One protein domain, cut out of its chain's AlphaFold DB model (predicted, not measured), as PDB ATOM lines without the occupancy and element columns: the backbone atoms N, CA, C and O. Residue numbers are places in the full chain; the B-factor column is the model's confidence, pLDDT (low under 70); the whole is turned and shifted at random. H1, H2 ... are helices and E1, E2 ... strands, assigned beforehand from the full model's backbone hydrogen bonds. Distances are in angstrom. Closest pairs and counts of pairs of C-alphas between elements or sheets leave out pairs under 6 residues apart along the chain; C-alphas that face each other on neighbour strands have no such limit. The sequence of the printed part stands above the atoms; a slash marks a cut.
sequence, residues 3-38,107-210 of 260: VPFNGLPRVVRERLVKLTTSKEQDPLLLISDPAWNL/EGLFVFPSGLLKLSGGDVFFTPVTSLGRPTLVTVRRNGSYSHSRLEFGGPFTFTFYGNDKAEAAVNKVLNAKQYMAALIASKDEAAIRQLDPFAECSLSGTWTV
ATOM      1  N   VAL A   3      97.511  12.699  13.637       87.94
ATOM      2  CA  VAL A   3      97.727  14.146  13.803       87.94
ATOM      3  C   VAL A   3      97.615  14.829  12.434       87.94
ATOM      4  O   VAL A   3      98.117  14.279  11.454       87.94
ATOM      5  N   PRO A   4      96.973  16.003  12.307       87.81
ATOM      6  CA  PRO A   4      96.986  16.750  11.050       87.81
ATOM      7  C   PRO A   4      98.407  17.237  10.730       87.81
ATOM      8  O   PRO A   4      99.103  17.732  11.614       87.81
ATOM      9  N   PHE A   5      98.833  17.172   9.465       88.56
ATOM     10  CA  PHE A   5     100.176  17.596   9.048       88.56
ATOM     11  C   PHE A   5     100.476  19.044   9.446       88.56
ATOM     12  O   PHE A   5     101.531  19.317  10.004       88.56
ATOM     13  N   ASN A   6      99.524  19.959   9.236       86.94
ATOM     14  CA  ASN A   6      99.666  21.372   9.617       86.94
ATOM     15  C   ASN A   6      99.750  21.589  11.134       86.94
ATOM     16  O   ASN A   6     100.143  22.664  11.570       86.94
ATOM     17  N   GLY A   7      99.376  20.581  11.924       83.06
ATOM     18  CA  GLY A   7      99.525  20.581  13.371       83.06
ATOM     19  C   GLY A   7     100.948  20.320  13.849       83.06
ATOM     20  O   GLY A   7     101.242  20.557  15.015       83.06
ATOM     21  N   LEU A   8     101.824  19.834  12.969       86.31
ATOM     22  CA  LEU A   8     103.199  19.522  13.322       86.31
ATOM     23  C   LEU A   8     104.068  20.789  13.377       86.31
ATOM     24  O   LEU A   8     103.886  21.709  12.563       86.31
ATOM     25  N   PRO A   9     105.081  20.818  14.267       86.38
ATOM     26  CA  PRO A   9     106.076  21.879  14.286       86.38
ATOM     27  C   PRO A   9     106.708  22.078  12.906       86.38
ATOM     28  O   PRO A   9     106.901  21.124  12.148       86.38
ATOM     29  N   ARG A  10     107.062  23.325  12.577       86.56
ATOM     30  CA  ARG A  10     107.640  23.691  11.272       86.56
ATOM     31  C   ARG A  10     108.834  22.808  10.891       86.56
ATOM     32  O   ARG A  10     108.857  22.272   9.787       86.56
ATOM     33  N   VAL A  11     109.760  22.603  11.827       87.44
ATOM     34  CA  VAL A  11     110.965  21.777  11.631       87.44
ATOM     35  C   VAL A  11     110.604  20.339  11.240       87.44
ATOM     36  O   VAL A  11     111.168  19.792  10.294       87.44
ATOM     37  N   VAL A  12     109.604  19.750  11.903       90.06
ATOM     38  CA  VAL A  12     109.121  18.394  11.603       90.06
ATOM     39  C   VAL A  12     108.461  18.346  10.226       90.06
ATOM     40  O   VAL A  12     108.717  17.422   9.459       90.06
ATOM     41  N   ARG A  13     107.652  19.353   9.868       90.56
ATOM     42  CA  ARG A  13     107.022  19.428   8.538       90.56
ATOM     43  C   ARG A  13     108.052  19.504   7.418       90.56
ATOM     44  O   ARG A  13     107.945  18.753   6.453       90.56
ATOM     45  N   GLU A  14     109.046  20.379   7.541       90.38
ATOM     46  CA  GLU A  14     110.117  20.532   6.547       90.38
ATOM     47  C   GLU A  14     110.938  19.243   6.409       90.38
ATOM     48  O   GLU A  14     111.172  18.774   5.291       90.38
ATOM     49  N   ARG A  15     111.295  18.612   7.536       90.19
ATOM     50  CA  ARG A  15     112.002  17.325   7.555       90.19
ATOM     51  C   ARG A  15     111.180  16.223   6.887       90.19
ATOM     52  O   ARG A  15     111.700  15.495   6.051       90.19
ATOM     53  N   LEU A  16     109.890  16.129   7.198       91.44
ATOM     54  CA  LEU A  16     108.989  15.124   6.636       91.44
ATOM     55  C   LEU A  16     108.777  15.311   5.129       91.44
ATOM     56  O   LEU A  16     108.783  14.338   4.373       91.44
ATOM     57  N   VAL A  17     108.653  16.557   4.669       91.50
ATOM     58  CA  VAL A  17     108.628  16.870   3.236       91.50
ATOM     59  C   VAL A  17     109.925  16.410   2.582       91.50
ATOM     60  O   VAL A  17     109.865  15.676   1.597       91.50
ATOM     61  N   LYS A  18     111.089  16.744   3.150       90.81
ATOM     62  CA  LYS A  18     112.390  16.317   2.617       90.81
ATOM     63  C   LYS A  18     112.500  14.789   2.534       90.81
ATOM     64  O   LYS A  18     112.797  14.267   1.463       90.81
ATOM     65  N   LEU A  19     112.174  14.081   3.616       90.69
ATOM     66  CA  LEU A  19     112.258  12.617   3.706       90.69
ATOM     67  C   LEU A  19     111.338  11.897   2.715       90.69
ATOM     68  O   LEU A  19     111.676  10.829   2.217       90.69
ATOM     69  N   THR A  20     110.169  12.468   2.427       89.88
ATOM     70  CA  THR A  20     109.167  11.821   1.564       89.88
ATOM     71  C   THR A  20     109.279  12.218   0.096       89.88
ATOM     72  O   THR A  20     108.799  11.487  -0.771       89.88
ATOM     73  N   THR A  21     109.884  13.369  -0.211       86.94
ATOM     74  CA  THR A  21     109.998  13.887  -1.586       86.94
ATOM     75  C   THR A  21     111.380  13.705  -2.201       86.94
ATOM     76  O   THR A  21     111.470  13.676  -3.433       86.94
ATOM     77  N   SER A  22     112.431  13.545  -1.387       82.56
ATOM     78  CA  SER A  22     113.778  13.278  -1.887       82.56
ATOM     79  C   SER A  22     113.798  12.016  -2.753       82.56
ATOM     80  O   SER A  22     113.198  10.994  -2.420       82.56
ATOM     81  N   LYS A  23     114.466  12.105  -3.909       63.97
ATOM     82  CA  LYS A  23     114.739  10.943  -4.772       63.97
ATOM     83  C   LYS A  23     115.899  10.102  -4.239       63.97
ATOM     84  O   LYS A  23     115.981   8.925  -4.573       63.97
ATOM     85  N   GLU A  24     116.780  10.708  -3.450       63.59
ATOM     86  CA  GLU A  24     117.880  10.015  -2.792       63.59
ATOM     87  C   GLU A  24     117.346   9.295  -1.556       63.59
ATOM     88  O   GLU A  24     116.560   9.865  -0.794       63.59
ATOM     89  N   GLN A  25     117.749   8.033  -1.385       67.25
ATOM     90  CA  GLN A  25     117.431   7.249  -0.196       67.25
ATOM     91  C   GLN A  25     118.098   7.911   1.006       67.25
ATOM     92  O   GLN A  25     119.294   7.744   1.233       67.25
ATOM     93  N   ASP A  26     117.319   8.690   1.751       82.81
ATOM     94  CA  ASP A  26     117.758   9.208   3.037       82.81
ATOM     95  C   ASP A  26     118.073   8.009   3.953       82.81
ATOM     96  O   ASP A  26     117.252   7.087   4.031       82.81
ATOM     97  N   PRO A  27     119.236   7.976   4.630       81.62
ATOM     98  CA  PRO A  27     119.614   6.862   5.501       81.62
ATOM     99  C   PRO A  27     118.605   6.602   6.629       81.62
ATOM    100  O   PRO A  27     118.560   5.495   7.167       81.62
ATOM    101  N   LEU A  28     117.773   7.591   6.973       86.56
ATOM    102  CA  LEU A  28     116.712   7.448   7.969       86.56
ATOM    103  C   LEU A  28     115.525   6.618   7.478       86.56
ATOM    104  O   LEU A  28     114.764   6.089   8.290       86.56
ATOM    105  N   LEU A  29     115.344   6.497   6.165       90.88
ATOM    106  CA  LEU A  29     114.210   5.805   5.574       90.88
ATOM    107  C   LEU A  29     114.565   4.341   5.299       90.88
ATOM    108  O   LEU A  29     115.226   4.006   4.319       90.88
ATOM    109  N   LEU A  30     114.088   3.445   6.161       90.81
ATOM    110  CA  LEU A  30     114.391   2.014   6.065       90.81
ATOM    111  C   LEU A  30     113.642   1.353   4.905       90.81
ATOM    112  O   LEU A  30     114.206   0.535   4.174       90.81
ATOM    113  N   ILE A  31     112.354   1.680   4.777       90.88
ATOM    114  CA  ILE A  31     111.434   1.155   3.762       90.88
ATOM    115  C   ILE A  31     110.465   2.275   3.383       90.88
ATOM    116  O   ILE A  31     109.946   2.981   4.248       90.88
ATOM    117  N   SER A  32     110.183   2.403   2.090       90.31
ATOM    118  CA  SER A  32     109.175   3.319   1.561       90.31
ATOM    119  C   SER A  32     108.266   2.597   0.579       90.31
ATOM    120  O   SER A  32     108.759   1.999  -0.377       90.31
ATOM    121  N   ASP A  33     106.963   2.713   0.783       88.62
ATOM    122  CA  ASP A  33     105.925   2.276  -0.148       88.62
ATOM    123  C   ASP A  33     105.014   3.479  -0.445       88.62
ATOM    124  O   ASP A  33     103.985   3.683   0.215       88.62
ATOM    125  N   PRO A  34     105.462   4.390  -1.335       84.62
ATOM    126  CA  PRO A  34     104.692   5.573  -1.681       84.62
ATOM    127  C   PRO A  34     103.374   5.157  -2.337       84.62
ATOM    128  O   PRO A  34     103.339   4.254  -3.171       84.62
ATOM    129  N   ALA A  35     102.290   5.853  -1.995       79.88
ATOM    130  CA  ALA A  35     100.990   5.616  -2.603       79.88
ATOM    131  C   ALA A  35     101.109   5.720  -4.127       79.88
ATOM    132  O   ALA A  35     101.764   6.630  -4.651       79.88
ATOM    133  N   TRP A  36     100.469   4.781  -4.830       69.06
ATOM    134  CA  TRP A  36     100.527   4.714  -6.283       69.06
ATOM    135  C   TRP A  36     100.086   6.049  -6.884       69.06
ATOM    136  O   TRP A  36      98.911   6.414  -6.876       69.06
ATOM    137  N   ASN A  37     101.044   6.773  -7.452       67.81
ATOM    138  CA  ASN A  37     100.770   7.929  -8.278       67.81
ATOM    139  C   ASN A  37     100.848   7.453  -9.725       67.81
ATOM    140  O   ASN A  37     101.921   7.083 -10.194       67.81
ATOM    141  N   LEU A  38      99.723   7.498 -10.445       65.75
ATOM    142  CA  LEU A  38      99.641   7.165 -11.875       65.75
ATOM    143  C   LEU A  38     100.600   8.006 -12.745       65.75
ATOM    144  O   LEU A  38     100.718   7.760 -13.939       65.75
ATOM    145  N   GLU A 107     102.305  10.967  -0.242       89.75
ATOM    146  CA  GLU A 107     101.449  10.012   0.463       89.75
ATOM    147  C   GLU A 107     102.019   8.592   0.351       89.75
ATOM    148  O   GLU A 107     102.712   8.272  -0.617       89.75
ATOM    149  N   GLY A 108     101.731   7.736   1.332       91.69
ATOM    150  CA  GLY A 108     102.227   6.358   1.365       91.69
ATOM    151  C   GLY A 108     102.540   5.843   2.764       91.69
ATOM    152  O   GLY A 108     102.161   6.454   3.768       91.69
ATOM    153  N   LEU A 109     103.227   4.703   2.804       92.38
ATOM    154  CA  LEU A 109     103.747   4.070   4.010       92.38
ATOM    155  C   LEU A 109     105.270   4.228   4.060       92.38
ATOM    156  O   LEU A 109     105.966   3.994   3.075       92.38
ATOM    157  N   PHE A 110     105.795   4.594   5.221       93.12
ATOM    158  CA  PHE A 110     107.213   4.843   5.444       93.12
ATOM    159  C   PHE A 110     107.635   4.202   6.764       93.12
ATOM    160  O   PHE A 110     106.886   4.214   7.744       93.12
ATOM    161  N   VAL A 111     108.836   3.635   6.788       92.81
ATOM    162  CA  VAL A 111     109.404   2.966   7.960       92.81
ATOM    163  C   VAL A 111     110.673   3.686   8.377       92.81
ATOM    164  O   VAL A 111     111.610   3.796   7.587       92.81
ATOM    165  N   PHE A 112     110.696   4.132   9.628       93.56
ATOM    166  CA  PHE A 112     111.828   4.785  10.275       93.56
ATOM    167  C   PHE A 112     112.301   3.945  11.468       93.56
ATOM    168  O   PHE A 112     111.527   3.133  11.987       93.56
ATOM    169  N   PRO A 113     113.530   4.155  11.967       92.81
ATOM    170  CA  PRO A 113     113.990   3.517  13.199       92.81
ATOM    171  C   PRO A 113     113.080   3.797  14.402       92.81
ATOM    172  O   PRO A 113     112.858   2.915  15.231       92.81
ATOM    173  N   SER A 114     112.510   5.003  14.473       91.94
ATOM    174  CA  SER A 114     111.626   5.414  15.566       91.94
ATOM    175  C   SER A 114     110.191   4.894  15.451       91.94
ATOM    176  O   SER A 114     109.469   4.889  16.451       91.94
ATOM    177  N   GLY A 115     109.749   4.432  14.275       92.19
ATOM    178  CA  GLY A 115     108.381   3.954  14.085       92.19
ATOM    179  C   GLY A 115     107.901   3.883  12.637       92.19
ATOM    180  O   GLY A 115     108.646   4.086  11.679       92.19
ATOM    181  N   LEU A 116     106.610   3.590  12.485       93.06
ATOM    182  CA  LEU A 116     105.916   3.538  11.197       93.06
ATOM    183  C   LEU A 116     105.128   4.816  10.962       93.06
ATOM    184  O   LEU A 116     104.431   5.300  11.853       93.06
ATOM    185  N   LEU A 117     105.184   5.315   9.735       93.19
ATOM    186  CA  LEU A 117     104.485   6.507   9.295       93.19
ATOM    187  C   LEU A 117     103.580   6.167   8.111       93.19
ATOM    188  O   LEU A 117     104.023   5.608   7.113       93.19
ATOM    189  N   LYS A 118     102.311   6.556   8.191       92.88
ATOM    190  CA  LYS A 118     101.381   6.578   7.064       92.88
ATOM    191  C   LYS A 118     100.944   8.015   6.815       92.88
ATOM    192  O   LYS A 118     100.419   8.676   7.708       92.88
ATOM    193  N   LEU A 119     101.146   8.476   5.588       91.19
ATOM    194  CA  LEU A 119     100.748   9.802   5.128       91.19
ATOM    195  C   LEU A 119      99.576   9.671   4.169       91.19
ATOM    196  O   LEU A 119      99.685   8.991   3.149       91.19
ATOM    197  N   SER A 120      98.452  10.307   4.496       87.94
ATOM    198  CA  SER A 120      97.279  10.304   3.621       87.94
ATOM    199  C   SER A 120      96.371  11.493   3.895       87.94
ATOM    200  O   SER A 120      95.984  11.730   5.035       87.94
ATOM    201  N   GLY A 121      95.980  12.221   2.851       79.69
ATOM    202  CA  GLY A 121      94.930  13.237   2.918       79.69
ATOM    203  C   GLY A 121      95.205  14.407   3.845       79.69
ATOM    204  O   GLY A 121      94.266  14.956   4.408       79.69
ATOM    205  N   GLY A 122      96.472  14.789   4.007       83.88
ATOM    206  CA  GLY A 122      96.857  15.837   4.954       83.88
ATOM    207  C   GLY A 122      97.012  15.344   6.394       83.88
ATOM    208  O   GLY A 122      97.426  16.127   7.244       83.88
ATOM    209  N   ASP A 123      96.731  14.069   6.669       87.44
ATOM    210  CA  ASP A 123      96.896  13.460   7.982       87.44
ATOM    211  C   ASP A 123      98.194  12.651   8.073       87.44
ATOM    212  O   ASP A 123      98.630  11.981   7.130       87.44
ATOM    213  N   VAL A 124      98.770  12.694   9.270       90.31
ATOM    214  CA  VAL A 124      99.968  11.979   9.682       90.31
ATOM    215  C   VAL A 124      99.576  10.914  10.694       90.31
ATOM    216  O   VAL A 124      99.125  11.208  11.801       90.31
ATOM    217  N   PHE A 125      99.743   9.655  10.310       91.44
ATOM    218  CA  PHE A 125      99.533   8.512  11.186       91.44
ATOM    219  C   PHE A 125     100.889   7.946  11.575       91.44
ATOM    220  O   PHE A 125     101.552   7.323  10.752       91.44
ATOM    221  N   PHE A 126     101.293   8.151  12.821       91.31
ATOM    222  CA  PHE A 126     102.558   7.633  13.331       91.31
ATOM    223  C   PHE A 126     102.312   6.545  14.377       91.31
ATOM    224  O   PHE A 126     101.394   6.647  15.200       91.31
ATOM    225  N   THR A 127     103.117   5.494  14.341       90.88
ATOM    226  CA  THR A 127     103.088   4.399  15.308       90.88
ATOM    227  C   THR A 127     104.511   4.183  15.809       90.88
ATOM    228  O   THR A 127     105.337   3.685  15.039       90.88
ATOM    229  N   PRO A 128     104.827   4.568  17.057       88.81
ATOM    230  CA  PRO A 128     106.184   4.465  17.578       88.81
ATOM    231  C   PRO A 128     106.627   3.006  17.663       88.81
ATOM    232  O   PRO A 128     105.816   2.112  17.921       88.81
ATOM    233  N   VAL A 129     107.926   2.769  17.502       88.19
ATOM    234  CA  VAL A 129     108.526   1.427  17.461       88.19
ATOM    235  C   VAL A 129     108.263   0.606  18.727       88.19
ATOM    236  O   VAL A 129     108.134  -0.618  18.663       88.19
ATOM    237  N   THR A 130     108.101   1.276  19.869       83.94
ATOM    238  CA  THR A 130     107.746   0.675  21.165       83.94
ATOM    239  C   THR A 130     106.341   0.078  21.178       83.94
ATOM    240  O   THR A 130     106.093  -0.881  21.900       83.94
ATOM    241  N   SER A 131     105.433   0.607  20.353       86.44
ATOM    242  CA  SER A 131     104.064   0.104  20.196       86.44
ATOM    243  C   SER A 131     103.915  -0.921  19.070       86.44
ATOM    244  O   SER A 131     102.847  -1.509  18.908       86.44
ATOM    245  N   LEU A 132     104.971  -1.146  18.279       85.50
ATOM    246  CA  LEU A 132     104.935  -2.115  17.190       85.50
ATOM    247  C   LEU A 132     105.043  -3.535  17.731       85.50
ATOM    248  O   LEU A 132     105.964  -3.865  18.490       85.50
ATOM    249  N   GLY A 133     104.152  -4.397  17.243       84.25
ATOM    250  CA  GLY A 133     104.240  -5.835  17.448       84.25
ATOM    251  C   GLY A 133     105.501  -6.447  16.829       84.25
ATOM    252  O   GLY A 133     106.417  -5.766  16.350       84.25
ATOM    253  N   ARG A 134     105.570  -7.777  16.853       86.12
ATOM    254  CA  ARG A 134     106.599  -8.502  16.107       86.12
ATOM    255  C   ARG A 134     106.258  -8.419  14.610       86.12
ATOM    256  O   ARG A 134     105.118  -8.723  14.271       86.12
ATOM    257  N   PRO A 135     107.197  -8.020  13.731       90.19
ATOM    258  CA  PRO A 135     106.966  -8.089  12.295       90.19
ATOM    259  C   PRO A 135     106.693  -9.533  11.877       90.19
ATOM    260  O   PRO A 135     107.475 -10.429  12.206       90.19
ATOM    261  N   THR A 136     105.611  -9.739  11.133       92.12
ATOM    262  CA  THR A 136     105.262 -11.035  10.550       92.12
ATOM    263  C   THR A 136     105.513 -10.978   9.053       92.12
ATOM    264  O   THR A 136     104.946 -10.142   8.350       92.12
ATOM    265  N   LEU A 137     106.377 -11.867   8.563       94.00
ATOM    266  CA  LEU A 137     106.607 -12.046   7.136       94.00
ATOM    267  C   LEU A 137     105.677 -13.145   6.617       94.00
ATOM    268  O   LEU A 137     105.820 -14.309   6.983       94.00
ATOM    269  N   VAL A 138     104.729 -12.774   5.761       93.75
ATOM    270  CA  VAL A 138     103.772 -13.690   5.136       93.75
ATOM    271  C   VAL A 138     104.157 -13.884   3.675       93.75
ATOM    272  O   VAL A 138     104.008 -12.979   2.854       93.75
ATOM    273  N   THR A 139     104.641 -15.072   3.330       94.75
ATOM    274  CA  THR A 139     105.009 -15.403   1.947       94.75
ATOM    275  C   THR A 139     103.817 -15.998   1.209       94.75
ATOM    276  O   THR A 139     103.313 -17.060   1.567       94.75
ATOM    277  N   VAL A 140     103.386 -15.332   0.139       93.94
ATOM    278  CA  VAL A 140     102.276 -15.769  -0.709       93.94
ATOM    279  C   VAL A 140     102.825 -16.539  -1.905       93.94
ATOM    280  O   VAL A 140     103.624 -16.029  -2.698       93.94
ATOM    281  N   ARG A 141     102.355 -17.779  -2.060       94.69
ATOM    282  CA  ARG A 141     102.654 -18.643  -3.207       94.69
ATOM    283  C   ARG A 141     101.391 -18.885  -4.026       94.69
ATOM    284  O   ARG A 141     100.312 -19.043  -3.465       94.69
ATOM    285  N   ARG A 142     101.525 -18.939  -5.351       94.06
ATOM    286  CA  ARG A 142     100.450 -19.299  -6.286       94.06
ATOM    287  C   ARG A 142     100.923 -20.483  -7.120       94.06
ATOM    288  O   ARG A 142     101.957 -20.391  -7.772       94.06
ATOM    289  N   ASN A 143     100.185 -21.591  -7.074       94.75
ATOM    290  CA  ASN A 143     100.538 -22.849  -7.749       94.75
ATOM    291  C   ASN A 143     101.958 -23.340  -7.397       94.75
ATOM    292  O   ASN A 143     102.730 -23.716  -8.271       94.75
ATOM    293  N   GLY A 144     102.343 -23.248  -6.119       91.38
ATOM    294  CA  GLY A 144     103.680 -23.630  -5.644       91.38
ATOM    295  C   GLY A 144     104.799 -22.629  -5.964       91.38
ATOM    296  O   GLY A 144     105.831 -22.656  -5.298       91.38
ATOM    297  N   SER A 145     104.581 -21.696  -6.896       92.25
ATOM    298  CA  SER A 145     105.542 -20.646  -7.239       92.25
ATOM    299  C   SER A 145     105.416 -19.428  -6.323       92.25
ATOM    300  O   SER A 145     104.324 -19.080  -5.860       92.25
ATOM    301  N   TYR A 146     106.541 -18.767  -6.054       92.62
ATOM    302  CA  TYR A 146     106.577 -17.516  -5.300       92.62
ATOM    303  C   TYR A 146     105.819 -16.413  -6.053       92.62
ATOM    304  O   TYR A 146     106.075 -16.176  -7.231       92.62
ATOM    305  N   SER A 147     104.901 -15.722  -5.369       93.62
ATOM    306  CA  SER A 147     104.193 -14.568  -5.934       93.62
ATOM    307  C   SER A 147     104.701 -13.259  -5.335       93.62
ATOM    308  O   SER A 147     105.169 -12.389  -6.064       93.62
ATOM    309  N   HIS A 148     104.591 -13.111  -4.017       94.44
ATOM    310  CA  HIS A 148     105.023 -11.929  -3.275       94.44
ATOM    311  C   HIS A 148     105.105 -12.254  -1.782       94.44
ATOM    312  O   HIS A 148     104.518 -13.233  -1.320       94.44
ATOM    313  N   SER A 149     105.788 -11.411  -1.016       95.69
ATOM    314  CA  SER A 149     105.797 -11.469   0.446       95.69
ATOM    315  C   SER A 149     105.177 -10.202   1.013       95.69
ATOM    316  O   SER A 149     105.329  -9.120   0.445       95.69
ATOM    317  N   ARG A 150     104.483 -10.328   2.138       93.56
ATOM    318  CA  ARG A 150     103.900  -9.211   2.876       93.56
ATOM    319  C   ARG A 150     104.579  -9.103   4.225       93.56
ATOM    320  O   ARG A 150     104.720 -10.102   4.921       93.56
ATOM    321  N   LEU A 151     105.002  -7.901   4.578       93.06
ATOM    322  CA  LEU A 151     105.505  -7.591   5.904       93.06
ATOM    323  C   LEU A 151     104.414  -6.866   6.680       93.06
ATOM    324  O   LEU A 151     104.027  -5.751   6.321       93.06
ATOM    325  N   GLU A 152     103.919  -7.516   7.724       92.44
ATOM    326  CA  GLU A 152     102.814  -7.039   8.545       92.44
ATOM    327  C   GLU A 152     103.323  -6.620   9.925       92.44
ATOM    328  O   GLU A 152     104.012  -7.377  10.608       92.44
ATOM    329  N   PHE A 153     102.959  -5.408  10.344       86.94
ATOM    330  CA  PHE A 153     103.295  -4.865  11.668       86.94
ATOM    331  C   PHE A 153     102.077  -4.740  12.597       86.94
ATOM    332  O   PHE A 153     102.180  -4.180  13.689       86.94
ATOM    333  N   GLY A 154     100.924  -5.259  12.163       79.94
ATOM    334  CA  GLY A 154      99.624  -5.007  12.779       79.94
ATOM    335  C   GLY A 154      99.018  -3.662  12.355       79.94
ATOM    336  O   GLY A 154      99.705  -2.748  11.891       79.94
ATOM    337  N   GLY A 155      97.695  -3.535  12.495       77.75
ATOM    338  CA  GLY A 155      96.966  -2.330  12.085       77.75
ATOM    339  C   GLY A 155      97.022  -2.083  10.564       77.75
ATOM    340  O   GLY A 155      96.969  -3.037   9.794       77.75
ATOM    341  N   PRO A 156      97.106  -0.820  10.097       78.38
ATOM    342  CA  PRO A 156      97.054  -0.477   8.671       78.38
ATOM    343  C   PRO A 156      98.415  -0.546   7.947       78.38
ATOM    344  O   PRO A 156      98.545   0.039   6.870       78.38
ATOM    345  N   PHE A 157      99.435  -1.175   8.544       87.06
ATOM    346  CA  PHE A 157     100.810  -1.174   8.037       87.06
ATOM    347  C   PHE A 157     101.187  -2.533   7.446       87.06
ATOM    348  O   PHE A 157     101.676  -3.426   8.144       87.06
ATOM    349  N   THR A 158     100.979  -2.655   6.138       90.50
ATOM    350  CA  THR A 158     101.358  -3.829   5.352       90.50
ATOM    351  C   THR A 158     102.195  -3.375   4.169       90.50
ATOM    352  O   THR A 158     101.741  -2.555   3.376       90.50
ATOM    353  N   PHE A 159     103.400  -3.926   4.040       91.38
ATOM    354  CA  PHE A 159     104.300  -3.658   2.918       91.38
ATOM    355  C   PHE A 159     104.367  -4.883   2.020       91.38
ATOM    356  O   PHE A 159     104.525  -5.998   2.518       91.38
ATOM    357  N   THR A 160     104.259  -4.690   0.708       91.81
ATOM    358  CA  THR A 160     104.335  -5.790  -0.259       91.81
ATOM    359  C   THR A 160     105.675  -5.779  -0.978       91.81
ATOM    360  O   THR A 160     106.110  -4.756  -1.496       91.81
ATOM    361  N   PHE A 161     106.316  -6.941  -1.045       92.81
ATOM    362  CA  PHE A 161     107.600  -7.137  -1.701       92.81
ATOM    363  C   PHE A 161     107.479  -8.194  -2.793       92.81
ATOM    364  O   PHE A 161     106.948  -9.281  -2.572       92.81
ATOM    365  N   TYR A 162     108.028  -7.885  -3.964       91.69
ATOM    366  CA  TYR A 162     108.189  -8.828  -5.065       91.69
ATOM    367  C   TYR A 162     109.631  -9.351  -5.048       91.69
ATOM    368  O   TYR A 162     110.527  -8.780  -5.678       91.69
ATOM    369  N   GLY A 163     109.859 -10.385  -4.239       91.56
ATOM    370  CA  GLY A 163     111.141 -11.067  -4.054       91.56
ATOM    371  C   GLY A 163     111.358 -11.438  -2.588       91.56
ATOM    372  O   GLY A 163     111.271 -10.567  -1.721       91.56
ATOM    373  N   ASN A 164     111.642 -12.715  -2.314       90.75
ATOM    374  CA  ASN A 164     111.787 -13.195  -0.939       90.75
ATOM    375  C   ASN A 164     112.967 -12.516  -0.228       90.75
ATOM    376  O   ASN A 164     112.786 -11.937   0.838       90.75
ATOM    377  N   ASP A 165     114.124 -12.451  -0.887       93.38
ATOM    378  CA  ASP A 165     115.348 -11.858  -0.333       93.38
ATOM    379  C   ASP A 165     115.160 -10.382   0.048       93.38
ATOM    380  O   ASP A 165     115.666  -9.914   1.065       93.38
ATOM    381  N   LYS A 166     114.376  -9.634  -0.744       92.50
ATOM    382  CA  LYS A 166     114.044  -8.231  -0.442       92.50
ATOM    383  C   LYS A 166     113.192  -8.121   0.815       92.50
ATOM    384  O   LYS A 166     113.396  -7.206   1.610       92.50
ATOM    385  N   ALA A 167     112.236  -9.030   0.974       92.62
ATOM    386  CA  ALA A 167     111.348  -9.045   2.122       92.62
ATOM    387  C   ALA A 167     112.102  -9.445   3.399       92.62
ATOM    388  O   ALA A 167     111.949  -8.795   4.430       92.62
ATOM    389  N   GLU A 168     112.982 -10.445   3.319       93.19
ATOM    390  CA  GLU A 168     113.862 -10.849   4.421       93.19
ATOM    391  C   GLU A 168     114.846  -9.733   4.802       93.19
ATOM    392  O   GLU A 168     114.976  -9.389   5.979       93.19
ATOM    393  N   ALA A 169     115.472  -9.080   3.818       93.06
ATOM    394  CA  ALA A 169     116.335  -7.926   4.060       93.06
ATOM    395  C   ALA A 169     115.575  -6.770   4.733       93.06
ATOM    396  O   ALA A 169     116.103  -6.126   5.641       93.06
ATOM    397  N   ALA A 170     114.329  -6.516   4.323       92.06
ATOM    398  CA  ALA A 170     113.467  -5.508   4.930       92.06
ATOM    399  C   ALA A 170     113.125  -5.849   6.391       92.06
ATOM    400  O   ALA A 170     113.244  -4.985   7.261       92.06
ATOM    401  N   VAL A 171     112.773  -7.105   6.685       92.69
ATOM    402  CA  VAL A 171     112.531  -7.585   8.058       92.69
ATOM    403  C   VAL A 171     113.761  -7.362   8.931       92.69
ATOM    404  O   VAL A 171     113.649  -6.766  10.002       92.69
ATOM    405  N   ASN A 172     114.936  -7.783   8.460       93.19
ATOM    406  CA  ASN A 172     116.184  -7.657   9.210       93.19
ATOM    407  C   ASN A 172     116.538  -6.191   9.479       93.19
ATOM    408  O   ASN A 172     116.884  -5.845  10.605       93.19
ATOM    409  N   LYS A 173     116.368  -5.303   8.489       91.75
ATOM    410  CA  LYS A 173     116.553  -3.855   8.676       91.75
ATOM    411  C   LYS A 173     115.661  -3.306   9.786       91.75
ATOM    412  O   LYS A 173     116.141  -2.565  10.638       91.75
ATOM    413  N   VAL A 174     114.382  -3.679   9.799       91.44
ATOM    414  CA  VAL A 174     113.438  -3.165  10.800       91.44
ATOM    415  C   VAL A 174     113.689  -3.759  12.183       91.44
ATOM    416  O   VAL A 174     113.618  -3.035  13.171       91.44
ATOM    417  N   LEU A 175     114.027  -5.047  12.275       91.62
ATOM    418  CA  LEU A 175     114.388  -5.675  13.548       91.62
ATOM    419  C   LEU A 175     115.651  -5.050  14.149       91.62
ATOM    420  O   LEU A 175     115.637  -4.687  15.325       91.62
ATOM    421  N   ASN A 176     116.694  -4.855  13.340       92.50
ATOM    422  CA  ASN A 176     117.934  -4.215  13.777       92.50
ATOM    423  C   ASN A 176     117.680  -2.774  14.231       92.50
ATOM    424  O   ASN A 176     118.138  -2.370  15.298       92.50
ATOM    425  N   ALA A 177     116.891  -2.013  13.470       91.31
ATOM    426  CA  ALA A 177     116.532  -0.649  13.840       91.31
ATOM    427  C   ALA A 177     115.697  -0.596  15.129       91.31
ATOM    428  O   ALA A 177     115.944   0.255  15.977       91.31
ATOM    429  N   LYS A 178     114.764  -1.538  15.327       90.88
ATOM    430  CA  LYS A 178     113.980  -1.660  16.565       90.88
ATOM    431  C   LYS A 178     114.866  -1.948  17.775       90.88
ATOM    432  O   LYS A 178     114.683  -1.318  18.812       90.88
ATOM    433  N   GLN A 179     115.812  -2.878  17.653       91.94
ATOM    434  CA  GLN A 179     116.758  -3.198  18.726       91.94
ATOM    435  C   GLN A 179     117.659  -2.004  19.052       91.94
ATOM    436  O   GLN A 179     117.810  -1.650  20.220       91.94
ATOM    437  N   TYR A 180     118.200  -1.348  18.025       92.69
ATOM    438  CA  TYR A 180     119.048  -0.173  18.188       92.69
ATOM    439  C   TYR A 180     118.294   0.989  18.845       92.69
ATOM    440  O   TYR A 180     118.760   1.554  19.831       92.69
ATOM    441  N   MET A 181     117.081   1.285  18.378       92.19
ATOM    442  CA  MET A 181     116.249   2.338  18.954       92.19
ATOM    443  C   MET A 181     115.848   2.028  20.402       92.19
ATOM    444  O   MET A 181     115.846   2.922  21.245       92.19
ATOM    445  N   ALA A 182     115.552   0.765  20.725       90.69
ATOM    446  CA  ALA A 182     115.275   0.350  22.100       90.69
ATOM    447  C   ALA A 182     116.485   0.570  23.024       90.69
ATOM    448  O   ALA A 182     116.306   1.023  24.153       90.69
ATOM    449  N   ALA A 183     117.705   0.310  22.542       93.00
ATOM    450  CA  ALA A 183     118.932   0.577  23.291       93.00
ATOM    451  C   ALA A 183     119.136   2.081  23.546       93.00
ATOM    452  O   ALA A 183     119.450   2.461  24.670       93.00
ATOM    453  N   LEU A 184     118.883   2.934  22.545       92.81
ATOM    454  CA  LEU A 184     118.973   4.396  22.691       92.81
ATOM    455  C   LEU A 184     117.937   4.962  23.670       92.81
ATOM    456  O   LEU A 184     118.236   5.853  24.462       92.81
ATOM    457  N   ILE A 185     116.712   4.428  23.643       90.25
ATOM    458  CA  ILE A 185     115.668   4.803  24.604       90.25
ATOM    459  C   ILE A 185     116.082   4.384  26.020       90.25
ATOM    460  O   ILE A 185     115.917   5.161  26.960       90.25
ATOM    461  N   ALA A 186     116.651   3.186  26.180       91.56
ATOM    462  CA  ALA A 186     117.128   2.699  27.472       91.56
ATOM    463  C   ALA A 186     118.302   3.530  28.020       91.56
ATOM    464  O   ALA A 186     118.351   3.783  29.223       91.56
ATOM    465  N   SER A 187     119.213   3.993  27.156       95.06
ATOM    466  CA  SER A 187     120.336   4.860  27.539       95.06
ATOM    467  C   SER A 187     119.959   6.335  27.710       95.06
ATOM    468  O   SER A 187     120.779   7.107  28.202       95.06
ATOM    469  N   LYS A 188     118.732   6.731  27.334       92.38
ATOM    470  CA  LYS A 188     118.252   8.126  27.321       92.38
ATOM    471  C   LYS A 188     119.145   9.068  26.498       92.38
ATOM    472  O   LYS A 188     119.279  10.244  26.830       92.38
ATOM    473  N   ASP A 189     119.748   8.566  25.421       94.94
ATOM    474  CA  ASP A 189     120.580   9.377  24.527       94.94
ATOM    475  C   ASP A 189     119.702  10.241  23.606       94.94
ATOM    476  O   ASP A 189     119.403   9.889  22.462       94.94
ATOM    477  N   GLU A 190     119.250  11.387  24.117       92.88
ATOM    478  CA  GLU A 190     118.389  12.306  23.366       92.88
ATOM    479  C   GLU A 190     119.023  12.796  22.060       92.88
ATOM    480  O   GLU A 190     118.308  13.043  21.087       92.88
ATOM    481  N   ALA A 191     120.348  12.955  22.024       93.56
ATOM    482  CA  ALA A 191     121.045  13.459  20.850       93.56
ATOM    483  C   ALA A 191     120.973  12.444  19.703       93.56
ATOM    484  O   ALA A 191     120.607  12.814  18.585       93.56
ATOM    485  N   ALA A 192     121.237  11.167  19.988       92.06
ATOM    486  CA  ALA A 192     121.095  10.093  19.011       92.06
ATOM    487  C   ALA A 192     119.631   9.896  18.583       92.06
ATOM    488  O   ALA A 192     119.340   9.740  17.395       92.06
ATOM    489  N   ILE A 193     118.685   9.985  19.525       90.44
ATOM    490  CA  ILE A 193     117.246   9.895  19.231       90.44
ATOM    491  C   ILE A 193     116.821  10.994  18.247       90.44
ATOM    492  O   ILE A 193     116.117  10.705  17.280       90.44
ATOM    493  N   ARG A 194     117.289  12.238  18.430       90.94
ATOM    494  CA  ARG A 194     116.977  13.362  17.525       90.94
ATOM    495  C   ARG A 194     117.477  13.174  16.101       90.94
ATOM    496  O   ARG A 194     116.890  13.735  15.180       90.94
ATOM    497  N   GLN A 195     118.544  12.404  15.914       90.81
ATOM    498  CA  GLN A 195     119.065  12.109  14.583       90.81
ATOM    499  C   GLN A 195     118.217  11.063  13.860       90.81
ATOM    500  O   GLN A 195     118.094  11.135  12.643       90.81
ATOM    501  N   LEU A 196     117.625  10.115  14.592       90.94
ATOM    502  CA  LEU A 196     116.950   8.946  14.017       90.94
ATOM    503  C   LEU A 196     115.429   9.069  13.954       90.94
ATOM    504  O   LEU A 196     114.793   8.403  13.134       90.94
ATOM    505  N   ASP A 197     114.839   9.885  14.827       91.06
ATOM    506  CA  ASP A 197     113.401  10.094  14.879       91.06
ATOM    507  C   ASP A 197     112.997  11.347  14.083       91.06
ATOM    508  O   ASP A 197     113.270  12.472  14.518       91.06
ATOM    509  N   PRO A 198     112.282  11.211  12.946       89.62
ATOM    510  CA  PRO A 198     111.763  12.370  12.226       89.62
ATOM    511  C   PRO A 198     110.828  13.237  13.076       89.62
ATOM    512  O   PRO A 198     110.672  14.416  12.759       89.62
ATOM    513  N   PHE A 199     110.257  12.686  14.151       90.88
ATOM    514  CA  PHE A 199     109.366  13.365  15.087       90.88
ATOM    515  C   PHE A 199     109.997  13.616  16.460       90.88
ATOM    516  O   PHE A 199     109.258  13.827  17.418       90.88
ATOM    517  N   ALA A 200     111.326  13.609  16.583       89.06
ATOM    518  CA  ALA A 200     112.002  13.708  17.876       89.06
ATOM    519  C   ALA A 200     111.507  14.873  18.745       89.06
ATOM    520  O   ALA A 200     111.330  14.715  19.949       89.06
ATOM    521  N   GLU A 201     111.229  16.030  18.140       86.50
ATOM    522  CA  GLU A 201     110.693  17.203  18.827       86.50
ATOM    523  C   GLU A 201     109.325  16.927  19.474       86.50
ATOM    524  O   GLU A 201     109.066  17.393  20.582       86.50
ATOM    525  N   CYS A 202     108.460  16.144  18.826       86.06
ATOM    526  CA  CYS A 202     107.155  15.737  19.356       86.06
ATOM    527  C   CYS A 202     107.276  14.560  20.338       86.06
ATOM    528  O   CYS A 202     106.616  14.549  21.375       86.06
ATOM    529  N   SER A 203     108.137  13.586  20.034       84.69
ATOM    530  CA  SER A 203     108.363  12.400  20.864       84.69
ATOM    531  C   SER A 203     108.984  12.750  22.218       84.69
ATOM    532  O   SER A 203     108.518  12.256  23.241       84.69
ATOM    533  N   LEU A 204     110.001  13.622  22.240       83.88
ATOM    534  CA  LEU A 204     110.705  14.030  23.464       83.88
ATOM    535  C   LEU A 204     109.887  15.008  24.313       83.88
ATOM    536  O   LEU A 204     109.916  14.926  25.536       83.88
ATOM    537  N   SER A 205     109.140  15.918  23.682       82.44
ATOM    538  CA  SER A 205     108.274  16.860  24.408       82.44
ATOM    539  C   SER A 205     106.989  16.217  24.933       82.44
ATOM    540  O   SER A 205     106.311  16.799  25.776       82.44
ATOM    541  N   GLY A 206     106.604  15.051  24.403       78.94
ATOM    542  CA  GLY A 206     105.307  14.423  24.662       78.94
ATOM    543  C   GLY A 206     104.119  15.180  24.055       78.94
ATOM    544  O   GLY A 206     102.978  14.725  24.157       78.94
ATOM    545  N   THR A 207     104.361  16.316  23.396       78.56
ATOM    546  CA  THR A 207     103.324  17.150  22.786       78.56
ATOM    547  C   THR A 207     103.204  16.868  21.293       78.56
ATOM    548  O   THR A 207     104.040  17.262  20.482       78.56
ATOM    549  N   TRP A 208     102.107  16.205  20.931       74.56
ATOM    550  CA  TRP A 208     101.712  15.908  19.548       74.56
ATOM    551  C   TRP A 208     100.597  16.834  19.040       74.56
ATOM    552  O   TRP A 208      99.863  16.491  18.113       74.56
ATOM    553  N   THR A 209     100.428  17.991  19.680       64.00
ATOM    554  CA  THR A 209      99.309  18.907  19.452       64.00
ATOM    555  C   THR A 209      99.716  20.151  18.669       64.00
ATOM    556  O   THR A 209     100.853  20.616  18.715       64.00
ATOM    557  N   VAL A 210      98.729  20.699  17.958       56.38
ATOM    558  CA  VAL A 210      98.791  21.996  17.275       56.38
ATOM    559  C   VAL A 210      99.053  23.094  18.318       56.38
ATOM    560  O   VAL A 210      98.391  23.073  19.360       56.38
TER     561      VAL A 210
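What this domain is: This is residues 3 to 38 and 107 to 210 of the 260 residues of an uncharacterized protein of Archangium gephyra (UniProt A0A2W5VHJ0). Two small antiparallel sheets stand next to each other, a four-stranded one of E1 to E4 and a three-stranded one of E5 to E7, and one long helix, H2, spans both. The first part of H2 covers the three-stranded sheet, its residues 170 to 181 pack on the four-stranded one, and past its end H3 folds back on H2 and H4 folds back on H3; H1 only grazes the four-stranded sheet. The printed part has 140 residues, with four named helices and seven named strands in the order H1 E1 E2 E3 E4 E5 E6 E7 H2 H3 H4; the sheets run E1 E2 E3 E4 and E5 E6 E7. The class is mixed, helices and strands. The whole is compact, with a radius of gyration of the C-alphas of 15.7 A and spans of 51 by 39 by 28 A.

How they stand to each other: The larger sheet has E1, residues 31 to 34, and E4, residues 123 to 128, as edge strands, and E2, residues 108 to 112, and E3, residues 115 to 120, as inner strands. E1 and E2 are antiparallel at 165 degrees, with N 33 and O 109 within hydrogen-bond range at 2.8 A. The hairpins E2 and E3, with N 110 and O 117 at 2.8 A, and E3 and E4, with N 118 and O 125 at 2.8 A, form a meander, each strand the antiparallel neighbour of the one before. Residues 3 to 4 pair antiparallel with residues 123 to 124 of E4. The second sheet, also a meander, has E5, residues 136 to 142, E6, residues 145 to 152, and E7, residues 158 to 161. In its hairpins N 138 and O 150 are 2.8 A apart, and N 151 and O 159 are 2.8 A apart. The closest C-alphas of E1 and E7, those of Asp 33 and Phe 159, are 6.9 A apart. H2, residues 164 to 187, makes two layers with each sheet, a helix on one face of a sheet. Over the second sheet its height is 11.2 A; it lies over E6 and runs along the strands, at 8 degrees to E6 on the local plane. The closest C-alphas of H2 and E6 are those of Ala 167 and Ser 149, 6.3 A apart; those of H2 and E1 are Ala 170 and Ile 31, 7.1 A apart. With its residues 181 to 185 alone H2 touches H3, residues 190 to 196, in a helical hairpin at a shallow tilt of 15 degrees, opposite ways; the closest C-alphas, of Leu 184 and Ile 193, are 6.7 A apart. H3 and H4, residues 200 to 205, touch in another helical hairpin at 35.3 degrees, a tilt only just steep, with the C-alphas of Arg 194 and Ala 200 closest at 5.0 A. H1, residues 10 to 21, only grazes the larger sheet with residues 16 to 21, and is close to H4 but not clearly touching, the C-alphas of Val 12 and Glu 201 being 7.5 A apart. In H1, H2, H3 and H4 every O i to N i+4 pair is within hydrogen-bond range.

Where its parts are: H1 begins at C-alpha 10 (107.640, 23.691, 11.272) and measures 16.3 A. E6, the longest strand, measures 21.0 A and E5 19.4 A. H2 measures 34.8 A, from C-alpha 164 (111.787, -13.195, -0.939) to C-alpha 187 (120.336, 4.860, 27.539). H4 ends at C-alpha 205 (108.274, 16.860, 24.408).

The domain as a whole: The two C-alphas farthest apart, of Asn 143 and Ser 205, are 51.7 A apart. Residues 39 to 106 are not printed, and C-alphas 38 and 107 are 12.8 A apart across this cut, which lies in the link from E1 to E2. Of the links printed whole, none is long. The mean pLDDT of the printed part is 88.3; residues 23 to 25, 36 to 38 and 209 to 210 are under 70.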